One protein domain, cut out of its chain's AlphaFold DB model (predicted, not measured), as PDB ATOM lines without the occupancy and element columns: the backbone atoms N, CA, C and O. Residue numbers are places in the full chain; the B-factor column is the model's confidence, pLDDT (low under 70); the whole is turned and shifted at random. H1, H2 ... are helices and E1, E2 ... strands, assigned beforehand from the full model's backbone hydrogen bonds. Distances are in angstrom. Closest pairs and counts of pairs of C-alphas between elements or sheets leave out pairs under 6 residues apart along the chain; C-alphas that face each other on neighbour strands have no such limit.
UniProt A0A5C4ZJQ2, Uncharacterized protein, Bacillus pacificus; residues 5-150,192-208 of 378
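What this domain is: This is residues 5 to 150 and 192 to 208 of the 378 residues of an uncharacterized protein of Bacillus pacificus (UniProt A0A5C4ZJQ2). Two sheets make an L, with the four-stranded sheet E1, E2, E5, E7 across one end and the three-stranded sheet E3, E4, E6 along one side; H4 sits in the corner between them and H1 packs along E4. H5, leading to the small H6, and the hairpin E3 and E4 are two arms reaching away from the four-stranded sheet, while H2 and H3 lie on the side of the helices away from E3, E4, E6. The printed part has 163 residues, with six named helices and seven named strands in the order H1 H2 H3 E1 E2 H4 H5 H6 E3 E4 E5 E6 E7. Both sheets are mixed, in the orders E1 E2 E5 E7 and E3 E4 E6. The class is mixed, helices and strands, and the whole is compact, with a radius of gyration of the C-alphas of 17.2 A and spans of 54 by 42 by 34 A.

How they stand to each other: H1, residues 5 to 12, is on the sheet of E3, residues 108 to 116, E4, residues 119 to 131, and E6, residues 194 to 197, at a height over the sheet of 8.6 A. It runs along E4, at 3 degrees on the local plane; their closest C-alphas, Ala 10 and Ile 125, are 6.1 A apart. H2, residues 16 to 22, and H1 touch only at the corner, the closest C-alphas being Leu 12 and Leu 18, 7.4 A. H2 and H3, residues 27 to 31, only just touch, only at the corner, with Ala 21 and Gly 27 the closest C-alphas, 5.5 A. E1, residues 32 to 38, and E2, residues 41 to 46, form an antiparallel hairpin, with N 36 and O 43 at 2.9 A. E5, residues 137 to 142, is parallel to E2, with N 44 and O 139 at 2.9 A, and to E7, residues 202 to 207, with N 140 and O 204 at 2.8 A. H4, residues 57 to 68, is on this sheet at a height of 9.9 A and runs across the strands, at 75 degrees to E5 on the local plane. H1 and H4 on one face of the sheet E3 E4 E6 make two layers, helices over a sheet. H4 and H5, residues 70 to 84, touch only at the corner, with Leu 66 and Ala 72 the closest C-alphas, 5.2 A. The hairpin E3 and E4 is antiparallel, with N 114 and O 121 at 2.9 A; E4 and E6 are parallel, with N 128 and O 194 at 2.9 A. Every O i to N i+4 pair is within hydrogen-bond range in H1, H2 and H4, against 10 of 11 in H5 and 0 of 1 in H3, where 2 of 2 O i to N i+3 pairs are.

Where its parts are: H1 begins at C-alpha 5 (14.889, -37.332, -30.278). H5 is 21.9 A long, and H6, residues 87 to 90, is close to it but not clearly touching. E3, 21.7 A, bends by 72 degrees at residue 112, and E4, 25.9 A, by 89 degrees at residue 124. E7 ends at C-alpha 207 (-6.350, -16.469, -48.245).

The domain as a whole: The two C-alphas farthest apart, Asp 117 and Ser 208, are 56.5 A apart. Residues 151 to 191 are not printed, and C-alphas 150 and 192 are 25.6 A apart across this cut. The link from H6 to E3 is long, with 17 residues. The mean pLDDT of the printed part is 77.3; residues 24 to 30, 84 to 97 and 143 to 150 are among those under 70.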
ATOM      1  N   ILE A   5      14.769 -38.706 -29.783       84.06
ATOM      2  CA  ILE A   5      14.889 -37.332 -30.278       84.06
ATOM      3  C   ILE A   5      14.863 -37.270 -31.806       84.06
ATOM      4  O   ILE A   5      14.317 -36.333 -32.377       84.06
ATOM      5  N   GLU A   6      15.384 -38.299 -32.473       88.00
ATOM      6  CA  GLU A   6      15.411 -38.367 -33.927       88.00
ATOM      7  C   GLU A   6      14.028 -38.711 -34.493       88.00
ATOM      8  O   GLU A   6      13.613 -38.142 -35.498       88.00
ATOM      9  N   ILE A   7      13.262 -39.560 -33.802       90.06
ATOM     10  CA  ILE A   7      11.843 -39.795 -34.116       90.06
ATOM     11  C   ILE A   7      11.046 -38.492 -33.969       90.06
ATOM     12  O   ILE A   7      10.288 -38.129 -34.870       90.06
ATOM     13  N   ALA A   8      11.248 -37.766 -32.865       87.62
ATOM     14  CA  ALA A   8      10.575 -36.497 -32.616       87.62
ATOM     15  C   ALA A   8      10.924 -35.458 -33.688       87.62
ATOM     16  O   ALA A   8      10.026 -34.952 -34.350       87.62
ATOM     17  N   ARG A   9      12.213 -35.208 -33.934       87.44
ATOM     18  CA  ARG A   9      12.695 -34.249 -34.936       87.44
ATOM     19  C   ARG A   9      12.207 -34.581 -36.345       87.44
ATOM     20  O   ARG A   9      11.746 -33.702 -37.065       87.44
ATOM     21  N   ALA A  10      12.336 -35.838 -36.766       87.62
ATOM     22  CA  ALA A  10      12.127 -36.209 -38.160       87.62
ATOM     23  C   ALA A  10      10.659 -36.449 -38.522       87.62
ATOM     24  O   ALA A  10      10.262 -36.180 -39.658       87.62
ATOM     25  N   LEU A  11       9.867 -36.995 -37.590       90.62
ATOM     26  CA  LEU A  11       8.509 -37.470 -37.872       90.62
ATOM     27  C   LEU A  11       7.426 -36.634 -37.186       90.62
ATOM     28  O   LEU A  11       6.380 -36.416 -37.791       90.62
ATOM     29  N   LEU A  12       7.653 -36.153 -35.961       88.69
ATOM     30  CA  LEU A  12       6.651 -35.370 -35.225       88.69
ATOM     31  C   LEU A  12       6.815 -33.867 -35.475       88.69
ATOM     32  O   LEU A  12       5.853 -33.181 -35.790       88.69
ATOM     33  N   ALA A  13       8.042 -33.361 -35.402       84.19
ATOM     34  CA  ALA A  13       8.356 -31.941 -35.374       84.19
ATOM     35  C   ALA A  13       9.458 -31.540 -36.382       84.19
ATOM     36  O   ALA A  13      10.482 -30.980 -35.993       84.19
ATOM     37  N   PRO A  14       9.245 -31.727 -37.702       74.44
ATOM     38  CA  PRO A  14      10.207 -31.351 -38.742       74.44
ATOM     39  C   PRO A  14      10.369 -29.831 -38.915       74.44
ATOM     40  O   PRO A  14      11.113 -29.378 -39.785       74.44
ATOM     41  N   SER A  15       9.657 -29.024 -38.123       71.56
ATOM     42  CA  SER A  15       9.761 -27.568 -38.102       71.56
ATOM     43  C   SER A  15       9.827 -27.060 -36.664       71.56
ATOM     44  O   SER A  15       9.209 -27.635 -35.768       71.56
ATOM     45  N   ARG A  16      10.516 -25.928 -36.459       68.31
ATOM     46  CA  ARG A  16      10.615 -25.247 -35.154       68.31
ATOM     47  C   ARG A  16       9.243 -24.938 -34.550       68.31
ATOM     48  O   ARG A  16       9.065 -25.020 -33.344       68.31
ATOM     49  N   PHE A  17       8.272 -24.611 -35.399       71.62
ATOM     50  CA  PHE A  17       6.893 -24.374 -34.989       71.62
ATOM     51  C   PHE A  17       6.260 -25.624 -34.352       71.62
ATOM     52  O   PHE A  17       5.813 -25.566 -33.211       71.62
ATOM     53  N   LEU A  18       6.298 -26.770 -35.044       75.88
ATOM     54  CA  LEU A  18       5.739 -28.023 -34.520       75.88
ATOM     55  C   LEU A  18       6.490 -28.533 -33.294       75.88
ATOM     56  O   LEU A  18       5.893 -29.150 -32.424       75.88
ATOM     57  N   ALA A  19       7.785 -28.263 -33.201       77.00
ATOM     58  CA  ALA A  19       8.547 -28.637 -32.026       77.00
ATOM     59  C   ALA A  19       8.113 -27.914 -30.757       77.00
ATOM     60  O   ALA A  19       8.015 -28.538 -29.706       77.00
ATOM     61  N   ASN A  20       7.840 -26.614 -30.866       72.12
ATOM     62  CA  ASN A  20       7.305 -25.852 -29.748       72.12
ATOM     63  C   ASN A  20       5.909 -26.369 -29.366       72.12
ATOM     64  O   ASN A  20       5.614 -26.481 -28.184       72.12
ATOM     65  N   ALA A  21       5.087 -26.751 -30.349       72.50
ATOM     66  CA  ALA A  21       3.774 -27.345 -30.096       72.50
ATOM     67  C   ALA A  21       3.851 -28.753 -29.469       72.50
ATOM     68  O   ALA A  21       2.969 -29.137 -28.709       72.50
ATOM     69  N   LEU A  22       4.898 -29.531 -29.765       78.88
ATOM     70  CA  LEU A  22       5.091 -30.888 -29.238       78.88
ATOM     71  C   LEU A  22       5.360 -30.902 -27.721       78.88
ATOM     72  O   LEU A  22       5.049 -31.882 -27.048       78.88
ATOM     73  N   ILE A  23       5.937 -29.820 -27.192       72.94
ATOM     74  CA  ILE A  23       6.224 -29.644 -25.761       72.94
ATOM     75  C   ILE A  23       5.159 -28.805 -25.037       72.94
ATOM     76  O   ILE A  23       5.310 -28.539 -23.847       72.94
ATOM     77  N   ASP A  24       4.101 -28.382 -25.733       67.75
ATOM     78  CA  ASP A  24       2.999 -27.614 -25.155       67.75
ATOM     79  C   ASP A  24       1.899 -28.562 -24.624       67.75
ATOM     80  O   ASP A  24       1.484 -29.468 -25.355       67.75
ATOM     81  N   PRO A  25       1.390 -28.374 -23.386       56.84
ATOM     82  CA  PRO A  25       0.294 -29.172 -22.822       56.84
ATOM     83  C   PRO A  25      -0.980 -29.207 -23.670       56.84
ATOM     84  O   PRO A  25      -1.718 -30.189 -23.593       56.84
ATOM     85  N   VAL A  26      -1.267 -28.153 -24.438       58.09
ATOM     86  CA  VAL A  26      -2.481 -28.073 -25.271       58.09
ATOM     87  C   VAL A  26      -2.285 -28.799 -26.614       58.09
ATOM     88  O   VAL A  26      -3.247 -29.248 -27.242       58.09
ATOM     89  N   GLY A  27      -1.031 -29.005 -27.028       65.38
ATOM     90  CA  GLY A  27      -0.649 -29.888 -28.127       65.38
ATOM     91  C   GLY A  27      -1.165 -29.476 -29.512       65.38
ATOM     92  O   GLY A  27      -1.320 -28.300 -29.833       65.38
ATOM     93  N   LEU A  28      -1.415 -30.483 -30.362       68.06
ATOM     94  CA  LEU A  28      -1.812 -30.318 -31.768       68.06
ATOM     95  C   LEU A  28      -3.188 -29.638 -31.929       68.06
ATOM     96  O   LEU A  28      -3.449 -29.024 -32.958       68.06
ATOM     97  N   GLN A  29      -4.052 -29.743 -30.913       67.06
ATOM     98  CA  GLN A  29      -5.435 -29.253 -30.941       67.06
ATOM     99  C   GLN A  29      -5.519 -27.725 -30.869       67.06
ATOM    100  O   GLN A  29      -6.406 -27.145 -31.474       67.06
ATOM    101  N   TYR A  30      -4.561 -27.061 -30.212       69.25
ATOM    102  CA  TYR A  30      -4.507 -25.593 -30.146       69.25
ATOM    103  C   TYR A  30      -4.273 -24.929 -31.510       69.25
ATOM    104  O   TYR A  30      -4.524 -23.743 -31.702       69.25
ATOM    105  N   LEU A  31      -3.754 -25.693 -32.467       70.81
ATOM    106  CA  LEU A  31      -3.391 -25.194 -33.787       70.81
ATOM    107  C   LEU A  31      -4.593 -25.127 -34.745       70.81
ATOM    108  O   LEU A  31      -4.449 -24.644 -35.871       70.81
ATOM    109  N   ILE A  32      -5.765 -25.598 -34.309       77.69
ATOM    110  CA  ILE A  32      -6.977 -25.718 -35.118       77.69
ATOM    111  C   ILE A  32      -8.149 -25.119 -34.358       77.69
ATOM    112  O   ILE A  32      -8.434 -25.531 -33.239       77.69
ATOM    113  N   ASP A  33      -8.851 -24.194 -34.996       76.62
ATOM    114  CA  ASP A  33     -10.067 -23.615 -34.437       76.62
ATOM    115  C   ASP A  33     -11.282 -24.484 -34.775       76.62
ATOM    116  O   ASP A  33     -12.101 -24.776 -33.906       76.62
ATOM    117  N   GLU A  34     -11.397 -24.924 -36.034       80.56
ATOM    118  CA  GLU A  34     -12.541 -25.699 -36.529       80.56
ATOM    119  C   GLU A  34     -12.091 -26.794 -37.514       80.56
ATOM    120  O   GLU A  34     -11.163 -26.609 -38.311       80.56
ATOM    121  N   VAL A  35     -12.767 -27.945 -37.457       85.69
ATOM    122  CA  VAL A  35     -12.570 -29.093 -38.356       85.69
ATOM    123  C   VAL A  35     -13.932 -29.563 -38.845       85.69
ATOM    124  O   VAL A  35     -14.781 -29.928 -38.034       85.69
ATOM    125  N   GLU A  36     -14.117 -29.615 -40.161       88.19
ATOM    126  CA  GLU A  36     -15.309 -30.192 -40.783       88.19
ATOM    127  C   GLU A  36     -14.923 -31.337 -41.720       88.19
ATOM    128  O   GLU A  36     -14.091 -31.193 -42.622       88.19
ATOM    129  N   GLU A  37     -15.548 -32.493 -41.508       88.19
ATOM    130  CA  GLU A  37     -15.294 -33.708 -42.274       88.19
ATOM    131  C   GLU A  37     -16.508 -34.093 -43.115       88.19
ATOM    132  O   GLU A  37     -17.589 -34.393 -42.602       88.19
ATOM    133  N   HIS A  38     -16.300 -34.178 -44.429       86.19
ATOM    134  CA  HIS A  38     -17.313 -34.619 -45.379       86.19
ATOM    135  C   HIS A  38     -16.757 -35.742 -46.259       86.19
ATOM    136  O   HIS A  38     -16.309 -35.554 -47.393       86.19
ATOM    137  N   GLY A  39     -16.771 -36.963 -45.721       85.94
ATOM    138  CA  GLY A  39     -16.333 -38.165 -46.429       85.94
ATOM    139  C   GLY A  39     -14.835 -38.158 -46.745       85.94
ATOM    140  O   GLY A  39     -14.020 -38.537 -45.913       85.94
ATOM    141  N   ARG A  40     -14.460 -37.786 -47.978       87.44
ATOM    142  CA  ARG A  40     -13.049 -37.661 -48.411       87.44
ATOM    143  C   ARG A  40     -12.609 -36.208 -48.593       87.44
ATOM    144  O   ARG A  40     -11.551 -35.968 -49.181       87.44
ATOM    145  N   GLU A  41     -13.399 -35.267 -48.103       89.94
ATOM    146  CA  GLU A  41     -13.082 -33.844 -48.079       89.94
ATOM    147  C   GLU A  41     -12.943 -33.378 -46.630       89.94
ATOM    148  O   GLU A  41     -13.700 -33.814 -45.762       89.94
ATOM    149  N   LEU A  42     -11.940 -32.539 -46.387       89.69
ATOM    150  CA  LEU A  42     -11.625 -31.983 -45.076       89.69
ATOM    151  C   LEU A  42     -11.540 -30.463 -45.192       89.69
ATOM    152  O   LEU A  42     -10.769 -29.966 -46.018       89.69
ATOM    153  N   THR A  43     -12.273 -29.746 -44.349       88.69
ATOM    154  CA  THR A  43     -12.122 -28.300 -44.170       88.69
ATOM    155  C   THR A  43     -11.483 -28.048 -42.810       88.69
ATOM    156  O   THR A  43     -11.945 -28.562 -41.794       88.69
ATOM    157  N   LEU A  44     -10.383 -27.298 -42.801       87.56
ATOM    158  CA  LEU A  44      -9.640 -26.938 -41.596       87.56
ATOM    159  C   LEU A  44      -9.595 -25.425 -41.461       87.56
ATOM    160  O   LEU A  44      -9.125 -24.749 -42.375       87.56
ATOM    161  N   LYS A  45      -9.969 -24.910 -40.296       84.56
ATOM    162  CA  LYS A  45      -9.703 -23.529 -39.905       84.56
ATOM    163  C   LYS A  45      -8.549 -23.518 -38.920       84.56
ATOM    164  O   LYS A  45      -8.655 -24.039 -37.811       84.56
ATOM    165  N   LEU A  46      -7.417 -22.986 -39.359       80.38
ATOM    166  CA  LEU A  46      -6.213 -22.903 -38.541       80.38
ATOM    167  C   LEU A  46      -6.263 -21.687 -37.625       80.38
ATOM    168  O   LEU A  46      -6.702 -20.617 -38.045       80.38
ATOM    169  N   ASN A  47      -5.717 -21.852 -36.424       77.81
ATOM    170  CA  ASN A  47      -5.620 -20.782 -35.444       77.81
ATOM    171  C   ASN A  47      -4.690 -19.652 -35.930       77.81
ATOM    172  O   ASN A  47      -3.604 -19.907 -36.457       77.81
ATOM    173  N   ASP A  48      -5.071 -18.399 -35.680       70.44
ATOM    174  CA  ASP A  48      -4.308 -17.210 -36.101       70.44
ATOM    175  C   ASP A  48      -2.936 -17.056 -35.415       70.44
ATOM    176  O   ASP A  48      -2.112 -16.235 -35.833       70.44
ATOM    177  N   SER A  49      -2.653 -17.855 -34.380       65.56
ATOM    178  CA  SER A  49      -1.320 -17.967 -33.776       65.56
ATOM    179  C   SER A  49      -0.274 -18.550 -34.734       65.56
ATOM    180  O   SER A  49       0.927 -18.337 -34.534       65.56
ATOM    181  N   ILE A  50      -0.693 -19.249 -35.798       70.69
ATOM    182  CA  ILE A  50       0.210 -19.772 -36.824       70.69
ATOM    183  C   ILE A  50       0.585 -18.633 -37.784       70.69
ATOM    184  O   ILE A  50      -0.271 -18.043 -38.434       70.69
ATOM    185  N   PRO A  51       1.871 -18.292 -37.977       66.50
ATOM    186  CA  PRO A  51       2.200 -17.258 -38.950       66.50
ATOM    187  C   PRO A  51       1.903 -17.749 -40.377       66.50
ATOM    188  O   PRO A  51       2.313 -18.850 -40.750       66.50
ATOM    189  N   LYS A  52       1.273 -16.907 -41.222       67.19
ATOM    190  CA  LYS A  52       0.914 -17.245 -42.625       67.19
ATOM    191  C   LYS A  52       2.084 -17.822 -43.435       67.19
ATOM    192  O   LYS A  52       1.876 -18.640 -44.323       67.19
ATOM    193  N   SER A  53       3.321 -17.426 -43.127       66.12
ATOM    194  CA  SER A  53       4.534 -17.930 -43.784       66.12
ATOM    195  C   SER A  53       4.813 -19.421 -43.545       66.12
ATOM    196  O   SER A  53       5.523 -20.028 -44.345       66.12
ATOM    197  N   TYR A  54       4.272 -20.016 -42.478       69.62
ATOM    198  CA  TYR A  54       4.415 -21.441 -42.174       69.62
ATOM    199  C   TYR A  54       3.320 -22.300 -42.817       69.62
ATOM    200  O   TYR A  54       3.543 -23.492 -43.041       69.62
ATOM    201  N   VAL A  55       2.174 -21.706 -43.172       76.12
ATOM    202  CA  VAL A  55       1.016 -22.391 -43.766       76.12
ATOM    203  C   VAL A  55       1.324 -22.787 -45.213       76.12
ATOM    204  O   VAL A  55       0.995 -22.110 -46.183       76.12
ATOM    205  N   THR A  56       2.021 -23.911 -45.361       81.25
ATOM    206  CA  THR A  56       2.412 -24.493 -46.648       81.25
ATOM    207  C   THR A  56       1.695 -25.816 -46.863       81.25
ATOM    208  O   THR A  56       1.435 -26.545 -45.910       81.25
ATOM    209  N   LYS A  57       1.459 -26.207 -48.123       82.69
ATOM    210  CA  LYS A  57       0.839 -27.508 -48.445       82.69
ATOM    211  C   LYS A  57       1.549 -28.692 -47.774       82.69
ATOM    212  O   LYS A  57       0.904 -29.661 -47.394       82.69
ATOM    213  N   ASN A  58       2.873 -28.618 -47.617       80.69
ATOM    214  CA  ASN A  58       3.651 -29.661 -46.948       80.69
ATOM    215  C   ASN A  58       3.354 -29.731 -45.448       80.69
ATOM    216  O   ASN A  58       3.159 -30.832 -44.941       80.69
ATOM    217  N   LEU A  59       3.286 -28.578 -44.769       80.25
ATOM    218  CA  LEU A  59       2.910 -28.524 -43.357       80.25
ATOM    219  C   LEU A  59       1.492 -29.062 -43.164       80.25
ATOM    220  O   LEU A  59       1.299 -29.928 -42.326       80.25
ATOM    221  N   ILE A  60       0.534 -28.628 -43.989       84.75
ATOM    222  CA  ILE A  60      -0.859 -29.098 -43.927       84.75
ATOM    223  C   ILE A  60      -0.948 -30.616 -44.092       84.75
ATOM    224  O   ILE A  60      -1.594 -31.292 -43.299       84.75
ATOM    225  N   ASN A  61      -0.260 -31.176 -45.089       85.75
ATOM    226  CA  ASN A  61      -0.251 -32.623 -45.305       85.75
ATOM    227  C   ASN A  61       0.329 -33.389 -44.114       85.75
ATOM    228  O   ASN A  61      -0.187 -34.439 -43.740       85.75
ATOM    229  N   HIS A  62       1.405 -32.870 -43.524       87.00
ATOM    230  CA  HIS A  62       2.009 -33.465 -42.338       87.00
ATOM    231  C   HIS A  62       1.093 -33.363 -41.119       87.00
ATOM    232  O   HIS A  62       0.926 -34.337 -40.394       87.00
ATOM    233  N   PHE A  63       0.440 -32.222 -40.952       84.81
ATOM    234  CA  PHE A  63      -0.477 -31.947 -39.861       84.81
ATOM    235  C   PHE A  63      -1.707 -32.864 -39.892       84.81
ATOM    236  O   PHE A  63      -2.020 -33.524 -38.907       84.81
ATOM    237  N   ILE A  64      -2.323 -33.027 -41.064       87.19
ATOM    238  CA  ILE A  64      -3.414 -33.989 -41.280       87.19
ATOM    239  C   ILE A  64      -2.948 -35.412 -40.982       87.19
ATOM    240  O   ILE A  64      -3.667 -36.197 -40.371       87.19
ATOM    241  N   TRP A  65      -1.736 -35.772 -41.398       89.88
ATOM    242  CA  TRP A  65      -1.199 -37.087 -41.078       89.88
ATOM    243  C   TRP A  65      -1.013 -37.296 -39.572       89.88
ATOM    244  O   TRP A  65      -1.375 -38.361 -39.083       89.88
ATOM    245  N   LEU A  66      -0.520 -36.294 -38.836       88.88
ATOM    246  CA  LEU A  66      -0.416 -36.355 -37.374       88.88
ATOM    247  C   LEU A  66      -1.786 -36.519 -36.708       88.88
ATOM    248  O   LEU A  66      -1.903 -37.281 -35.757       88.88
ATOM    249  N   MET A  67      -2.818 -35.842 -37.215       85.88
ATOM    250  CA  MET A  67      -4.170 -35.919 -36.655       85.88
ATOM    251  C   MET A  67      -4.839 -37.274 -36.903       85.88
ATOM    252  O   MET A  67      -5.388 -37.857 -35.974       85.88
ATOM    253  N   TYR A  68      -4.796 -37.764 -38.145       87.12
ATOM    254  CA  TYR A  68      -5.628 -38.886 -38.603       87.12
ATOM    255  C   TYR A  68      -4.901 -40.229 -38.664       87.12
ATOM    256  O   TYR A  68      -5.524 -41.263 -38.909       87.12
ATOM    257  N   ASN A  69      -3.582 -40.251 -38.476       89.50
ATOM    258  CA  ASN A  69      -2.871 -41.498 -38.249       89.50
ATOM    259  C   ASN A  69      -2.875 -41.795 -36.749       89.50
ATOM    260  O   ASN A  69      -2.138 -41.151 -36.011       89.50
ATOM    261  N   GLU A  70      -3.657 -42.790 -36.328       88.38
ATOM    262  CA  GLU A  70      -3.806 -43.197 -34.920       88.38
ATOM    263  C   GLU A  70      -2.455 -43.299 -34.199       88.38
ATOM    264  O   GLU A  70      -2.222 -42.602 -33.219       88.38
ATOM    265  N   LYS A  71      -1.485 -44.035 -34.762       90.69
ATOM    266  CA  LYS A  71      -0.155 -44.153 -34.143       90.69
ATOM    267  C   LYS A  71       0.611 -42.840 -34.072       90.69
ATOM    268  O   LYS A  71       1.374 -42.648 -33.127       90.69
ATOM    269  N   ALA A  72       0.502 -41.973 -35.078       90.06
ATOM    270  CA  ALA A  72       1.203 -40.693 -35.059       90.06
ATOM    271  C   ALA A  72       0.590 -39.751 -34.016       90.06
ATOM    272  O   ALA A  72       1.329 -39.135 -33.247       90.06
ATOM    273  N   ASN A  73      -0.741 -39.722 -33.944       87.44
ATOM    274  CA  ASN A  73      -1.511 -38.981 -32.956       87.44
ATOM    275  C   ASN A  73      -1.191 -39.461 -31.530       87.44
ATOM    276  O   ASN A  73      -0.824 -38.663 -30.667       87.44
ATOM    277  N   ASP A  74      -1.215 -40.774 -31.301       87.00
ATOM    278  CA  ASP A  74      -0.879 -41.376 -30.009       87.00
ATOM    279  C   ASP A  74       0.562 -41.077 -29.604       87.00
ATOM    280  O   ASP A  74       0.838 -40.726 -28.457       87.00
ATOM    281  N   THR A  75       1.496 -41.185 -30.552       89.00
ATOM    282  CA  THR A  75       2.911 -40.895 -30.299       89.00
ATOM    283  C   THR A  75       3.113 -39.432 -29.918       89.00
ATOM    284  O   THR A  75       3.887 -39.156 -29.003       89.00
ATOM    285  N   TRP A  76       2.408 -38.502 -30.568       86.81
ATOM    286  CA  TRP A  76       2.443 -37.080 -30.225       86.81
ATOM    287  C   TRP A  76       2.037 -36.848 -28.764       86.81
ATOM    288  O   TRP A  76       2.787 -36.245 -27.997       86.81
ATOM    289  N   HIS A  77       0.889 -37.385 -28.344       81.06
ATOM    290  CA  HIS A  77       0.400 -37.223 -26.971       81.06
ATOM    291  C   HIS A  77       1.268 -37.965 -25.943       81.06
ATOM    292  O   HIS A  77       1.468 -37.485 -24.825       81.06
ATOM    293  N   HIS A  78       1.803 -39.132 -26.308       81.56
ATOM    294  CA  HIS A  78       2.700 -39.901 -25.452       81.56
ATOM    295  C   HIS A  78       4.036 -39.183 -25.230       81.56
ATOM    296  O   HIS A  78       4.554 -39.212 -24.117       81.56
ATOM    297  N   PHE A  79       4.570 -38.505 -26.251       81.19
ATOM    298  CA  PHE A  79       5.826 -37.759 -26.153       81.19
ATOM    299  C   PHE A  79       5.773 -36.708 -25.038       81.19
ATOM    300  O   PHE A  79       6.637 -36.693 -24.162       81.19
ATOM    301  N   TYR A  80       4.718 -35.885 -25.018       75.25
ATOM    302  CA  TYR A  80       4.511 -34.884 -23.970       75.25
ATOM    303  C   TYR A  80       4.390 -35.525 -22.577       75.25
ATOM    304  O   TYR A  80       5.077 -35.123 -21.638       75.25
ATOM    305  N   LYS A  81       3.569 -36.578 -22.437       73.81
ATOM    306  CA  LYS A  81       3.417 -37.303 -21.160       73.81
ATOM    307  C   LYS A  81       4.743 -37.875 -20.663       73.81
ATOM    308  O   LYS A  81       5.047 -37.766 -19.479       73.81
ATOM    309  N   SER A  82       5.543 -38.435 -21.568       74.44
ATOM    310  CA  SER A  82       6.849 -39.002 -21.242       74.44
ATOM    311  C   SER A  82       7.877 -37.950 -20.816       74.44
ATOM    312  O   SER A  82       8.827 -38.314 -20.122       74.44
ATOM    313  N   LEU A  83       7.727 -36.688 -21.227       70.56
ATOM    314  CA  LEU A  83       8.600 -35.594 -20.798       70.56
ATOM    315  C   LEU A  83       8.274 -35.100 -19.382       70.56
ATOM    316  O   LEU A  83       9.194 -34.820 -18.617       70.56
ATOM    317  N   TYR A  84       6.987 -34.988 -19.038       65.88
ATOM    318  CA  TYR A  84       6.549 -34.248 -17.844       65.88
ATOM    319  C   TYR A  84       5.941 -35.103 -16.723       65.88
ATOM    320  O   TYR A  84       5.863 -34.620 -15.597       65.88
ATOM    321  N   ASN A  85       5.573 -36.365 -16.977       61.62
ATOM    322  CA  ASN A  85       5.111 -37.312 -15.953       61.62
ATOM    323  C   ASN A  85       6.045 -38.536 -15.852       61.62
ATOM    324  O   ASN A  85       5.686 -39.648 -16.250       61.62
ATOM    325  N   PRO A  86       7.253 -38.373 -15.284       54.22
ATOM    326  CA  PRO A  86       8.174 -39.485 -15.084       54.22
ATOM    327  C   PRO A  86       7.731 -40.449 -13.971       54.22
ATOM    328  O   PRO A  86       8.360 -41.489 -13.826       54.22
ATOM    329  N   GLU A  87       6.678 -40.167 -13.190       50.00
ATOM    330  CA  GLU A  87       6.261 -41.012 -12.054       50.00
ATOM    331  C   GLU A  87       5.837 -42.436 -12.459       50.00
ATOM    332  O   GLU A  87       6.223 -43.397 -11.791       50.00
ATOM    333  N   GLU A  88       5.166 -42.617 -13.605       49.06
ATOM    334  CA  GLU A  88       4.906 -43.960 -14.163       49.06
ATOM    335  C   GLU A  88       6.194 -44.651 -14.656       49.06
ATOM    336  O   GLU A  88       6.296 -45.880 -14.682       49.06
ATOM    337  N   SER A  89       7.210 -43.863 -15.011       44.62
ATOM    338  CA  SER A  89       8.494 -44.335 -15.547       44.62
ATOM    339  C   SER A  89       9.516 -44.653 -14.438       44.62
ATOM    340  O   SER A  89      10.344 -45.557 -14.580       44.62
ATOM    341  N   LEU A  90       9.396 -43.983 -13.285       42.84
ATOM    342  CA  LEU A  90      10.176 -44.197 -12.062       42.84
ATOM    343  C   LEU A  90       9.869 -45.553 -11.415       42.84
ATOM    344  O   LEU A  90      10.794 -46.228 -10.967       42.84
ATOM    345  N   GLN A  91       8.613 -46.018 -11.454       45.09
ATOM    346  CA  GLN A  91       8.246 -47.362 -10.976       45.09
ATOM    347  C   GLN A  91       8.870 -48.495 -11.813       45.09
ATOM    348  O   GLN A  91       9.009 -49.618 -11.331       45.09
ATOM    349  N   ARG A  92       9.288 -48.207 -13.055       46.59
ATOM    350  CA  ARG A  92       9.981 -49.152 -13.951       46.59
ATOM    351  C   ARG A  92      11.497 -48.938 -14.020       46.59
ATOM    352  O   ARG A  92      12.153 -49.583 -14.832       46.59
ATOM    353  N   GLY A  93      12.057 -48.036 -13.207       41.72
ATOM    354  CA  GLY A  93      13.493 -47.735 -13.202       41.72
ATOM    355  C   GLY A  93      14.014 -47.062 -14.480       41.72
ATOM    356  O   GLY A  93      15.222 -47.037 -14.697       41.72
ATOM    357  N   ASN A  94      13.137 -46.513 -15.328       48.22
ATOM    358  CA  ASN A  94      13.509 -45.894 -16.599       48.22
ATOM    359  C   ASN A  94      13.179 -44.400 -16.571       48.22
ATOM    360  O   ASN A  94      12.085 -43.999 -16.933       48.22
ATOM    361  N   SER A  95      14.135 -43.547 -16.210       51.19
ATOM    362  CA  SER A  95      13.998 -42.079 -16.248       51.19
ATOM    363  C   SER A  95      14.109 -41.471 -17.660       51.19
ATOM    364  O   SER A  95      14.391 -40.283 -17.806       51.19
ATOM    365  N   LYS A  96      13.948 -42.275 -18.718       64.38
ATOM    366  CA  LYS A  96      14.242 -41.877 -20.104       64.38
ATOM    367  C   LYS A  96      12.959 -41.609 -20.881       64.38
ATOM    368  O   LYS A  96      12.017 -42.390 -20.788       64.38
ATOM    369  N   VAL A  97      12.973 -40.554 -21.699       69.25
ATOM    370  CA  VAL A  97      11.889 -40.232 -22.637       69.25
ATOM    371  C   VAL A  97      11.667 -41.411 -23.585       69.25
ATOM    372  O   VAL A  97      12.595 -41.831 -24.284       69.25
ATOM    373  N   GLN A  98      10.448 -41.943 -23.613       75.81
ATOM    374  CA  GLN A  98      10.044 -43.033 -24.491       75.81
ATOM    375  C   GLN A  98       9.173 -42.492 -25.614       75.81
ATOM    376  O   GLN A  98       8.280 -41.673 -25.405       75.81
ATOM    377  N   VAL A  99       9.458 -42.943 -26.831       81.88
ATOM    378  CA  VAL A  99       8.736 -42.516 -28.027       81.88
ATOM    379  C   VAL A  99       8.461 -43.745 -28.867       81.88
ATOM    380  O   VAL A  99       9.382 -44.447 -29.289       81.88
ATOM    381  N   ASN A 100       7.181 -44.005 -29.102       85.81
ATOM    382  CA  ASN A 100       6.757 -45.061 -30.007       85.81
ATOM    383  C   ASN A 100       7.005 -44.635 -31.456       85.81
ATOM    384  O   ASN A 100       7.040 -43.453 -31.779       85.81
ATOM    385  N   MET A 101       7.196 -45.600 -32.355       89.75
ATOM    386  CA  MET A 101       7.356 -45.288 -33.775       89.75
ATOM    387  C   MET A 101       6.009 -44.809 -34.352       89.75
ATOM    388  O   MET A 101       5.079 -45.620 -34.411       89.75
ATOM    389  N   PRO A 102       5.889 -43.560 -34.852       90.19
ATOM    390  CA  PRO A 102       4.625 -42.992 -35.328       90.19
ATOM    391  C   PRO A 102       4.274 -43.467 -36.749       90.19
ATOM    392  O   PRO A 102       3.748 -42.709 -37.553       90.19
ATOM    393  N   LEU A 103       4.620 -44.706 -37.117       89.44
ATOM    394  CA  LEU A 103       4.432 -45.244 -38.465       89.44
ATOM    395  C   LEU A 103       3.463 -46.430 -38.456       89.44
ATOM    396  O   LEU A 103       3.609 -47.386 -37.689       89.44
ATOM    397  N   SER A 104       2.508 -46.385 -39.382       83.38
ATOM    398  CA  SER A 104       1.475 -47.405 -39.575       83.38
ATOM    399  C   SER A 104       1.525 -47.959 -40.997       83.38
ATOM    400  O   SER A 104       1.739 -47.207 -41.946       83.38
ATOM    401  N   GLY A 105       1.290 -49.263 -41.154       82.00
ATOM    402  CA  GLY A 105       1.327 -49.933 -42.454       82.00
ATOM    403  C   GLY A 105       2.737 -50.048 -43.048       82.00
ATOM    404  O   GLY A 105       3.741 -50.036 -42.338       82.00
ATOM    405  N   THR A 106       2.815 -50.198 -44.371       85.44
ATOM    406  CA  THR A 106       4.085 -50.371 -45.090       85.44
ATOM    407  C   THR A 106       4.754 -49.013 -45.348       85.44
ATOM    408  O   THR A 106       4.565 -48.396 -46.401       85.44
ATOM    409  N   CYS A 107       5.544 -48.550 -44.385       89.25
ATOM    410  CA  CYS A 107       6.386 -47.357 -44.498       89.25
ATOM    411  C   CYS A 107       7.859 -47.747 -44.666       89.25
ATOM    412  O   CYS A 107       8.279 -48.809 -44.210       89.25
ATOM    413  N   SER A 108       8.657 -46.881 -45.292       90.56
ATOM    414  CA  SER A 108      10.113 -47.048 -45.349       90.56
ATOM    415  C   SER A 108      10.832 -45.776 -44.919       90.56
ATOM    416  O   SER A 108      10.367 -44.663 -45.178       90.56
ATOM    417  N   LEU A 109      11.965 -45.956 -44.245       92.00
ATOM    418  CA  LEU A 109      12.814 -44.879 -43.753       92.00
ATOM    419  C   LEU A 109      14.143 -44.903 -44.501       92.00
ATOM    420  O   LEU A 109      14.815 -45.933 -44.545       92.00
ATOM    421  N   LYS A 110      14.546 -43.759 -45.052       92.81
ATOM    422  CA  LYS A 110      15.918 -43.536 -45.506       92.81
ATOM    423  C   LYS A 110      16.679 -42.863 -44.380       92.81
ATOM    424  O   LYS A 110      16.311 -41.765 -43.959       92.81
ATOM    425  N   VAL A 111      17.745 -43.504 -43.921       91.69
ATOM    426  CA  VAL A 111      18.497 -43.071 -42.744       91.69
ATOM    427  C   VAL A 111      19.985 -42.950 -43.041       91.69
ATOM    428  O   VAL A 111      20.523 -43.681 -43.871       91.69
ATOM    429  N   ARG A 112      20.654 -42.041 -42.334       89.44
ATOM    430  CA  ARG A 112      22.093 -42.091 -42.094       89.44
ATOM    431  C   ARG A 112      22.308 -42.913 -40.834       89.44
ATOM    432  O   ARG A 112      21.726 -42.618 -39.788       89.44
ATOM    433  N   CYS A 113      23.130 -43.945 -40.925       89.81
ATOM    434  CA  CYS A 113      23.370 -44.849 -39.813       89.81
ATOM    435  C   CYS A 113      24.836 -45.252 -39.713       89.81
ATOM    436  O   CYS A 113      25.593 -45.147 -40.677       89.81
ATOM    437  N   ARG A 114      25.209 -45.731 -38.532       88.75
ATOM    438  CA  ARG A 114      26.480 -46.394 -38.269       88.75
ATOM    439  C   ARG A 114      26.190 -47.817 -37.825       88.75
ATOM    440  O   ARG A 114      25.363 -48.025 -36.941       88.75
ATOM    441  N   GLU A 115      26.869 -48.773 -38.432       89.81
ATOM    442  CA  GLU A 115      26.832 -50.162 -37.998       89.81
ATOM    443  C   GLU A 115      27.978 -50.412 -37.017       89.81
ATOM    444  O   GLU A 115      29.125 -50.044 -37.282       89.81
ATOM    445  N   VAL A 116      27.653 -50.970 -35.854       85.62
ATOM    446  CA  VAL A 116      28.616 -51.372 -34.825       85.62
ATOM    447  C   VAL A 116      28.146 -52.708 -34.269       85.62
ATOM    448  O   VAL A 116      27.018 -52.794 -33.796       85.62
ATOM    449  N   ASP A 117      28.982 -53.742 -34.354       81.88
ATOM    450  CA  ASP A 117      28.717 -55.074 -33.788       81.88
ATOM    451  C   ASP A 117      27.330 -55.648 -34.159       81.88
ATOM    452  O   ASP A 117      26.570 -56.094 -33.301       81.88
ATOM    453  N   ASN A 118      26.977 -55.613 -35.451       86.62
ATOM    454  CA  ASN A 118      25.672 -56.027 -36.002       86.62
ATOM    455  C   ASN A 118      24.462 -55.205 -35.514       86.62
ATOM    456  O   ASN A 118      23.309 -55.596 -35.711       86.62
ATOM    457  N   VAL A 119      24.694 -54.047 -34.895       87.69
ATOM    458  CA  VAL A 119      23.651 -53.096 -34.509       87.69
ATOM    459  C   VAL A 119      23.725 -51.867 -35.405       87.69
ATOM    460  O   VAL A 119      24.738 -51.177 -35.482       87.69
ATOM    461  N   ILE A 120      22.603 -51.543 -36.049       88.75
ATOM    462  CA  ILE A 120      22.454 -50.311 -36.827       88.75
ATOM    463  C   ILE A 120      22.004 -49.192 -35.888       88.75
ATOM    464  O   ILE A 120      20.856 -49.179 -35.435       88.75
ATOM    465  N   LEU A 121      22.887 -48.239 -35.601       87.75
ATOM    466  CA  LEU A 121      22.551 -46.988 -34.932       87.75
ATOM    467  C   LEU A 121      22.131 -45.953 -35.977       87.75
ATOM    468  O   LEU A 121      22.945 -45.522 -36.794       87.75
ATOM    469  N   VAL A 122      20.868 -45.536 -35.946       88.94
ATOM    470  CA  VAL A 122      20.385 -44.436 -36.785       88.94
ATOM    471  C   VAL A 122      20.834 -43.114 -36.178       88.94
ATOM    472  O   VAL A 122      20.510 -42.813 -35.034       88.94
ATOM    473  N   LEU A 123      21.584 -42.343 -36.960       84.75
ATOM    474  CA  LEU A 123      22.046 -41.006 -36.595       84.75
ATOM    475  C   LEU A 123      21.059 -39.940 -37.069       84.75
ATOM    476  O   LEU A 123      20.915 -38.910 -36.426       84.75
ATOM    477  N   GLU A 124      20.404 -40.186 -38.207       86.69
ATOM    478  CA  GLU A 124      19.513 -39.217 -38.839       86.69
ATOM    479  C   GLU A 124      18.537 -39.907 -39.799       86.69
ATOM    480  O   GLU A 124      18.920 -40.773 -40.587       86.69
ATOM    481  N   ILE A 125      17.277 -39.498 -39.775       88.88
ATOM    482  CA  ILE A 125      16.219 -39.872 -40.705       88.88
ATOM    483  C   ILE A 125      16.122 -38.770 -41.759       88.88
ATOM    484  O   ILE A 125      15.673 -37.647 -41.511       88.88
ATOM    485  N   ILE A 126      16.524 -39.123 -42.973       87.69
ATOM    486  CA  ILE A 126      16.571 -38.227 -44.131       87.69
ATOM    487  C   ILE A 126      15.201 -38.177 -44.814       87.69
ATOM    488  O   ILE A 126      14.763 -37.130 -45.293       87.69
ATOM    489  N   GLU A 127      14.516 -39.318 -44.884       90.12
ATOM    490  CA  GLU A 127      13.230 -39.440 -45.564       90.12
ATOM    491  C   GLU A 127      12.351 -40.495 -44.897       90.12
ATOM    492  O   GLU A 127      12.829 -41.569 -44.535       90.12
ATOM    493  N   ALA A 128      11.055 -40.208 -44.808       90.62
ATOM    494  CA  ALA A 128      10.023 -41.178 -44.487       90.62
ATOM    495  C   ALA A 128       9.045 -41.265 -45.656       90.62
ATOM    496  O   ALA A 128       8.495 -40.254 -46.099       90.62
ATOM    497  N   SER A 129       8.838 -42.468 -46.182       90.00
ATOM    498  CA  SER A 129       7.974 -42.700 -47.334       90.00
ATOM    499  C   SER A 129       6.947 -43.791 -47.073       90.00
ATOM    500  O   SER A 129       7.089 -44.607 -46.165       90.00
ATOM    501  N   GLY A 130       5.890 -43.793 -47.882       86.62
ATOM    502  CA  GLY A 130       4.769 -44.709 -47.699       86.62
ATOM    503  C   GLY A 130       3.719 -44.196 -46.714       86.62
ATOM    504  O   GLY A 130       2.805 -44.950 -46.398       86.62
ATOM    505  N   LEU A 131       3.814 -42.929 -46.289       89.00
ATOM    506  CA  LEU A 131       2.839 -42.288 -45.408       89.00
ATOM    507  C   LEU A 131       1.474 -42.195 -46.098       89.00
ATOM    508  O   LEU A 131       1.391 -42.044 -47.319       89.00
ATOM    509  N   TYR A 132       0.397 -42.273 -45.328       84.38
ATOM    510  CA  TYR A 132      -0.965 -42.296 -45.854       84.38
ATOM    511  C   TYR A 132      -1.827 -41.233 -45.181       84.38
ATOM    512  O   TYR A 132      -1.755 -41.069 -43.967       84.38
ATOM    513  N   HIS A 133      -2.660 -40.559 -45.972       80.69
ATOM    514  CA  HIS A 133      -3.746 -39.714 -45.481       80.69
ATOM    515  C   HIS A 133      -5.066 -40.157 -46.149       80.69
ATOM    516  O   HIS A 133      -5.036 -40.559 -47.318       80.69
ATOM    517  N   PRO A 134      -6.213 -40.081 -45.448       81.88
ATOM    518  CA  PRO A 134      -7.479 -40.635 -45.941       81.88
ATOM    519  C   PRO A 134      -8.253 -39.727 -46.916       81.88
ATOM    520  O   PRO A 134      -9.137 -40.200 -47.633       81.88
ATOM    521  N   PHE A 135      -7.929 -38.435 -46.965       88.06
ATOM    522  CA  PHE A 135      -8.674 -37.436 -47.743       88.06
ATOM    523  C   PHE A 135      -8.252 -37.371 -49.219       88.06
ATOM    524  O   PHE A 135      -7.217 -37.891 -49.608       88.06
ATOM    525  N   LYS A 136      -9.045 -36.729 -50.075       86.00
ATOM    526  CA  LYS A 136      -8.698 -36.413 -51.476       86.00
ATOM    527  C   LYS A 136      -8.586 -34.913 -51.710       86.00
ATOM    528  O   LYS A 136      -7.739 -34.486 -52.494       86.00
ATOM    529  N   LYS A 137      -9.413 -34.132 -51.019       88.12
ATOM    530  CA  LYS A 137      -9.433 -32.673 -51.063       88.12
ATOM    531  C   LYS A 137      -9.325 -32.136 -49.643       88.12
ATOM    532  O   LYS A 137      -9.926 -32.694 -48.729       88.12
ATOM    533  N   VAL A 138      -8.525 -31.094 -49.478       88.56
ATOM    534  CA  VAL A 138      -8.345 -30.393 -48.210       88.56
ATOM    535  C   VAL A 138      -8.470 -28.905 -48.492       88.56
ATOM    536  O   VAL A 138      -7.695 -28.369 -49.287       88.56
ATOM    537  N   THR A 139      -9.410 -28.256 -47.826       88.44
ATOM    538  CA  THR A 139      -9.573 -26.805 -47.831       88.44
ATOM    539  C   THR A 139      -9.053 -26.269 -46.504       88.44
ATOM    540  O   THR A 139      -9.392 -26.797 -45.449       88.44
ATOM    541  N   VAL A 140      -8.196 -25.254 -46.547       86.56
ATOM    542  CA  VAL A 140      -7.609 -24.642 -45.352       86.56
ATOM    543  C   VAL A 140      -7.957 -23.167 -45.316       86.56
ATOM    544  O   VAL A 140      -7.572 -22.426 -46.216       86.56
ATOM    545  N   GLU A 141      -8.621 -22.743 -44.253       83.88
ATOM    546  CA  GLU A 141      -8.887 -21.350 -43.920       83.88
ATOM    547  C   GLU A 141      -7.893 -20.877 -42.859       83.88
ATOM    548  O   GLU A 141      -7.605 -21.593 -41.898       83.88
ATOM    549  N   HIS A 142      -7.325 -19.682 -43.040       77.81
ATOM    550  CA  HIS A 142      -6.356 -19.141 -42.089       77.81
ATOM    551  C   HIS A 142      -6.299 -17.605 -42.110       77.81
ATOM    552  O   HIS A 142      -5.872 -17.004 -43.102       77.81
ATOM    553  N   GLY A 143      -6.677 -16.977 -40.991       59.06
ATOM    554  CA  GLY A 143      -6.838 -15.525 -40.834       59.06
ATOM    555  C   GLY A 143      -5.555 -14.723 -40.606       59.06
ATOM    556  O   GLY A 143      -5.577 -13.497 -40.735       59.06
ATOM    557  N   GLY A 144      -4.414 -15.370 -40.342       54.16
ATOM    558  CA  GLY A 144      -3.180 -14.679 -39.941       54.16
ATOM    559  C   GLY A 144      -2.728 -13.552 -40.890       54.16
ATOM    560  O   GLY A 144      -2.997 -13.559 -42.083       54.16
ATOM    561  N   LYS A 145      -2.002 -12.536 -40.419       45.28
ATOM    562  CA  LYS A 145      -1.524 -11.429 -41.283       45.28
ATOM    563  C   LYS A 145      -0.244 -11.839 -42.043       45.28
ATOM    564  O   LYS A 145       0.609 -12.541 -41.502       45.28
ATOM    565  N   LYS A 146      -0.081 -11.432 -43.317       37.47
ATOM    566  CA  LYS A 146       1.155 -11.686 -44.098       37.47
ATOM    567  C   LYS A 146       2.327 -10.927 -43.462       37.47
ATOM    568  O   LYS A 146       2.339  -9.702 -43.477       37.47
ATOM    569  N   VAL A 147       3.336 -11.643 -42.965       36.19
ATOM    570  CA  VAL A 147       4.608 -11.041 -42.537       36.19
ATOM    571  C   VAL A 147       5.418 -10.699 -43.788       36.19
ATOM    572  O   VAL A 147       6.028 -11.573 -44.407       36.19
ATOM    573  N   ILE A 148       5.391  -9.432 -44.196       31.44
ATOM    574  CA  ILE A 148       6.234  -8.924 -45.280       31.44
ATOM    575  C   ILE A 148       7.640  -8.728 -44.706       31.44
ATOM    576  O   ILE A 148       7.859  -7.858 -43.870       31.44
ATOM    577  N   LYS A 149       8.606  -9.538 -45.152       28.36
ATOM    578  CA  LYS A 149      10.026  -9.247 -44.927       28.36
ATOM    579  C   LYS A 149      10.441  -8.149 -45.905       28.36
ATOM    580  O   LYS A 149      10.559  -8.413 -47.101       28.36
ATOM    581  N   LEU A 150      10.632  -6.931 -45.410       27.95
ATOM    582  CA  LEU A 150      11.319  -5.879 -46.156       27.95
ATOM    583  C   LEU A 150      12.807  -6.238 -46.185       27.95
ATOM    584  O   LEU A 150      13.493  -6.156 -45.172       27.95
ATOM    585  N   THR A 192      15.866 -30.683 -43.392       66.94
ATOM    586  CA  THR A 192      14.485 -31.084 -43.135       66.94
ATOM    587  C   THR A 192      14.243 -32.493 -43.669       66.94
ATOM    588  O   THR A 192      14.536 -32.797 -44.830       66.94
ATOM    589  N   THR A 193      13.692 -33.367 -42.824       80.38
ATOM    590  CA  THR A 193      13.298 -34.720 -43.224       80.38
ATOM    591  C   THR A 193      12.232 -34.649 -44.313       80.38
ATOM    592  O   THR A 193      11.239 -33.928 -44.205       80.38
ATOM    593  N   LYS A 194      12.424 -35.411 -45.391       85.75
ATOM    594  CA  LYS A 194      11.473 -35.465 -46.504       85.75
ATOM    595  C   LYS A 194      10.342 -36.435 -46.173       85.75
ATOM    596  O   LYS A 194      10.576 -37.629 -46.025       85.75
ATOM    597  N   LEU A 195       9.109 -35.940 -46.110       87.06
ATOM    598  CA  LEU A 195       7.921 -36.771 -45.906       87.06
ATOM    599  C   LEU A 195       7.238 -37.052 -47.251       87.06
ATOM    600  O   LEU A 195       6.835 -36.131 -47.968       87.06
ATOM    601  N   LYS A 196       7.126 -38.332 -47.620       88.00
ATOM    602  CA  LYS A 196       6.514 -38.791 -48.874       88.00
ATOM    603  C   LYS A 196       5.239 -39.579 -48.606       88.00
ATOM    604  O   LYS A 196       5.269 -40.719 -48.136       88.00
ATOM    605  N   PHE A 197       4.126 -38.976 -48.999       86.00
ATOM    606  CA  PHE A 197       2.804 -39.574 -48.915       86.00
ATOM    607  C   PHE A 197       2.460 -40.360 -50.186       86.00
ATOM    608  O   PHE A 197       2.782 -39.921 -51.293       86.00
ATOM    609  N   ARG A 198       1.821 -41.525 -50.019       83.38
ATOM    610  CA  ARG A 198       1.316 -42.394 -51.101       83.38
ATOM    611  C   ARG A 198       0.234 -41.693 -51.907       83.38
ATOM    612  O   ARG A 198       0.217 -41.750 -53.131       83.38
ATOM    613  N   THR A 199      -0.656 -41.028 -51.190       74.69
ATOM    614  CA  THR A 199      -1.678 -40.134 -51.709       74.69
ATOM    615  C   THR A 199      -1.273 -38.714 -51.332       74.69
ATOM    616  O   THR A 199      -0.673 -38.505 -50.281       74.69
ATOM    617  N   LYS A 200      -1.517 -37.733 -52.198       72.88
ATOM    618  CA  LYS A 200      -1.389 -36.317 -51.838       72.88
ATOM    619  C   LYS A 200      -2.754 -35.684 -52.066       72.88
ATOM    620  O   LYS A 200      -3.225 -35.755 -53.204       72.88
ATOM    621  N   PRO A 201      -3.398 -35.100 -51.043       78.50
ATOM    622  CA  PRO A 201      -4.668 -34.446 -51.258       78.50
ATOM    623  C   PRO A 201      -4.422 -33.190 -52.087       78.50
ATOM    624  O   PRO A 201      -3.348 -32.577 -52.026       78.50
ATOM    625  N   ASN A 202      -5.432 -32.777 -52.841       83.31
ATOM    626  CA  ASN A 202      -5.432 -31.431 -53.374       83.31
ATOM    627  C   ASN A 202      -5.678 -30.459 -52.213       83.31
ATOM    628  O   ASN A 202      -6.792 -30.394 -51.698       83.31
ATOM    629  N   VAL A 203      -4.619 -29.772 -51.778       83.69
ATOM    630  CA  VAL A 203      -4.681 -28.759 -50.719       83.69
ATOM    631  C   VAL A 203      -4.910 -27.388 -51.351       83.69
ATOM    632  O   VAL A 203      -4.053 -26.894 -52.103       83.69
ATOM    633  N   GLU A 204      -6.043 -26.786 -51.010       85.31
ATOM    634  CA  GLU A 204      -6.453 -25.426 -51.341       85.31
ATOM    635  C   GLU A 204      -6.393 -24.576 -50.067       85.31
ATOM    636  O   GLU A 204      -7.002 -24.921 -49.062       85.31
ATOM    637  N   ILE A 205      -5.599 -23.504 -50.084       82.81
ATOM    638  CA  ILE A 205      -5.454 -22.589 -48.945       82.81
ATOM    639  C   ILE A 205      -6.201 -21.314 -49.319       82.81
ATOM    640  O   ILE A 205      -5.815 -20.635 -50.274       82.81
ATOM    641  N   LEU A 206      -7.275 -21.023 -48.596       78.12
ATOM    642  CA  LEU A 206      -8.092 -19.836 -48.764       78.12
ATOM    643  C   LEU A 206      -7.409 -18.677 -48.028       78.12
ATOM    644  O   LEU A 206      -7.347 -18.644 -46.801       78.12
ATOM    645  N   ASP A 207      -6.854 -17.732 -48.792       60.78
ATOM    646  CA  ASP A 207      -6.350 -16.469 -48.245       60.78
ATOM    647  C   ASP A 207      -7.573 -15.626 -47.839       60.78
ATOM    648  O   ASP A 207      -8.231 -15.022 -48.691       60.78
ATOM    649  N   SER A 208      -7.879 -15.566 -46.540       52.62
ATOM    650  CA  SER A 208      -8.726 -14.505 -46.002       52.62
ATOM    651  C   SER A 208      -7.954 -13.180 -46.095       52.62
ATOM    652  O   SER A 208      -6.812 -13.047 -45.637       52.62
TER     653      SER A 208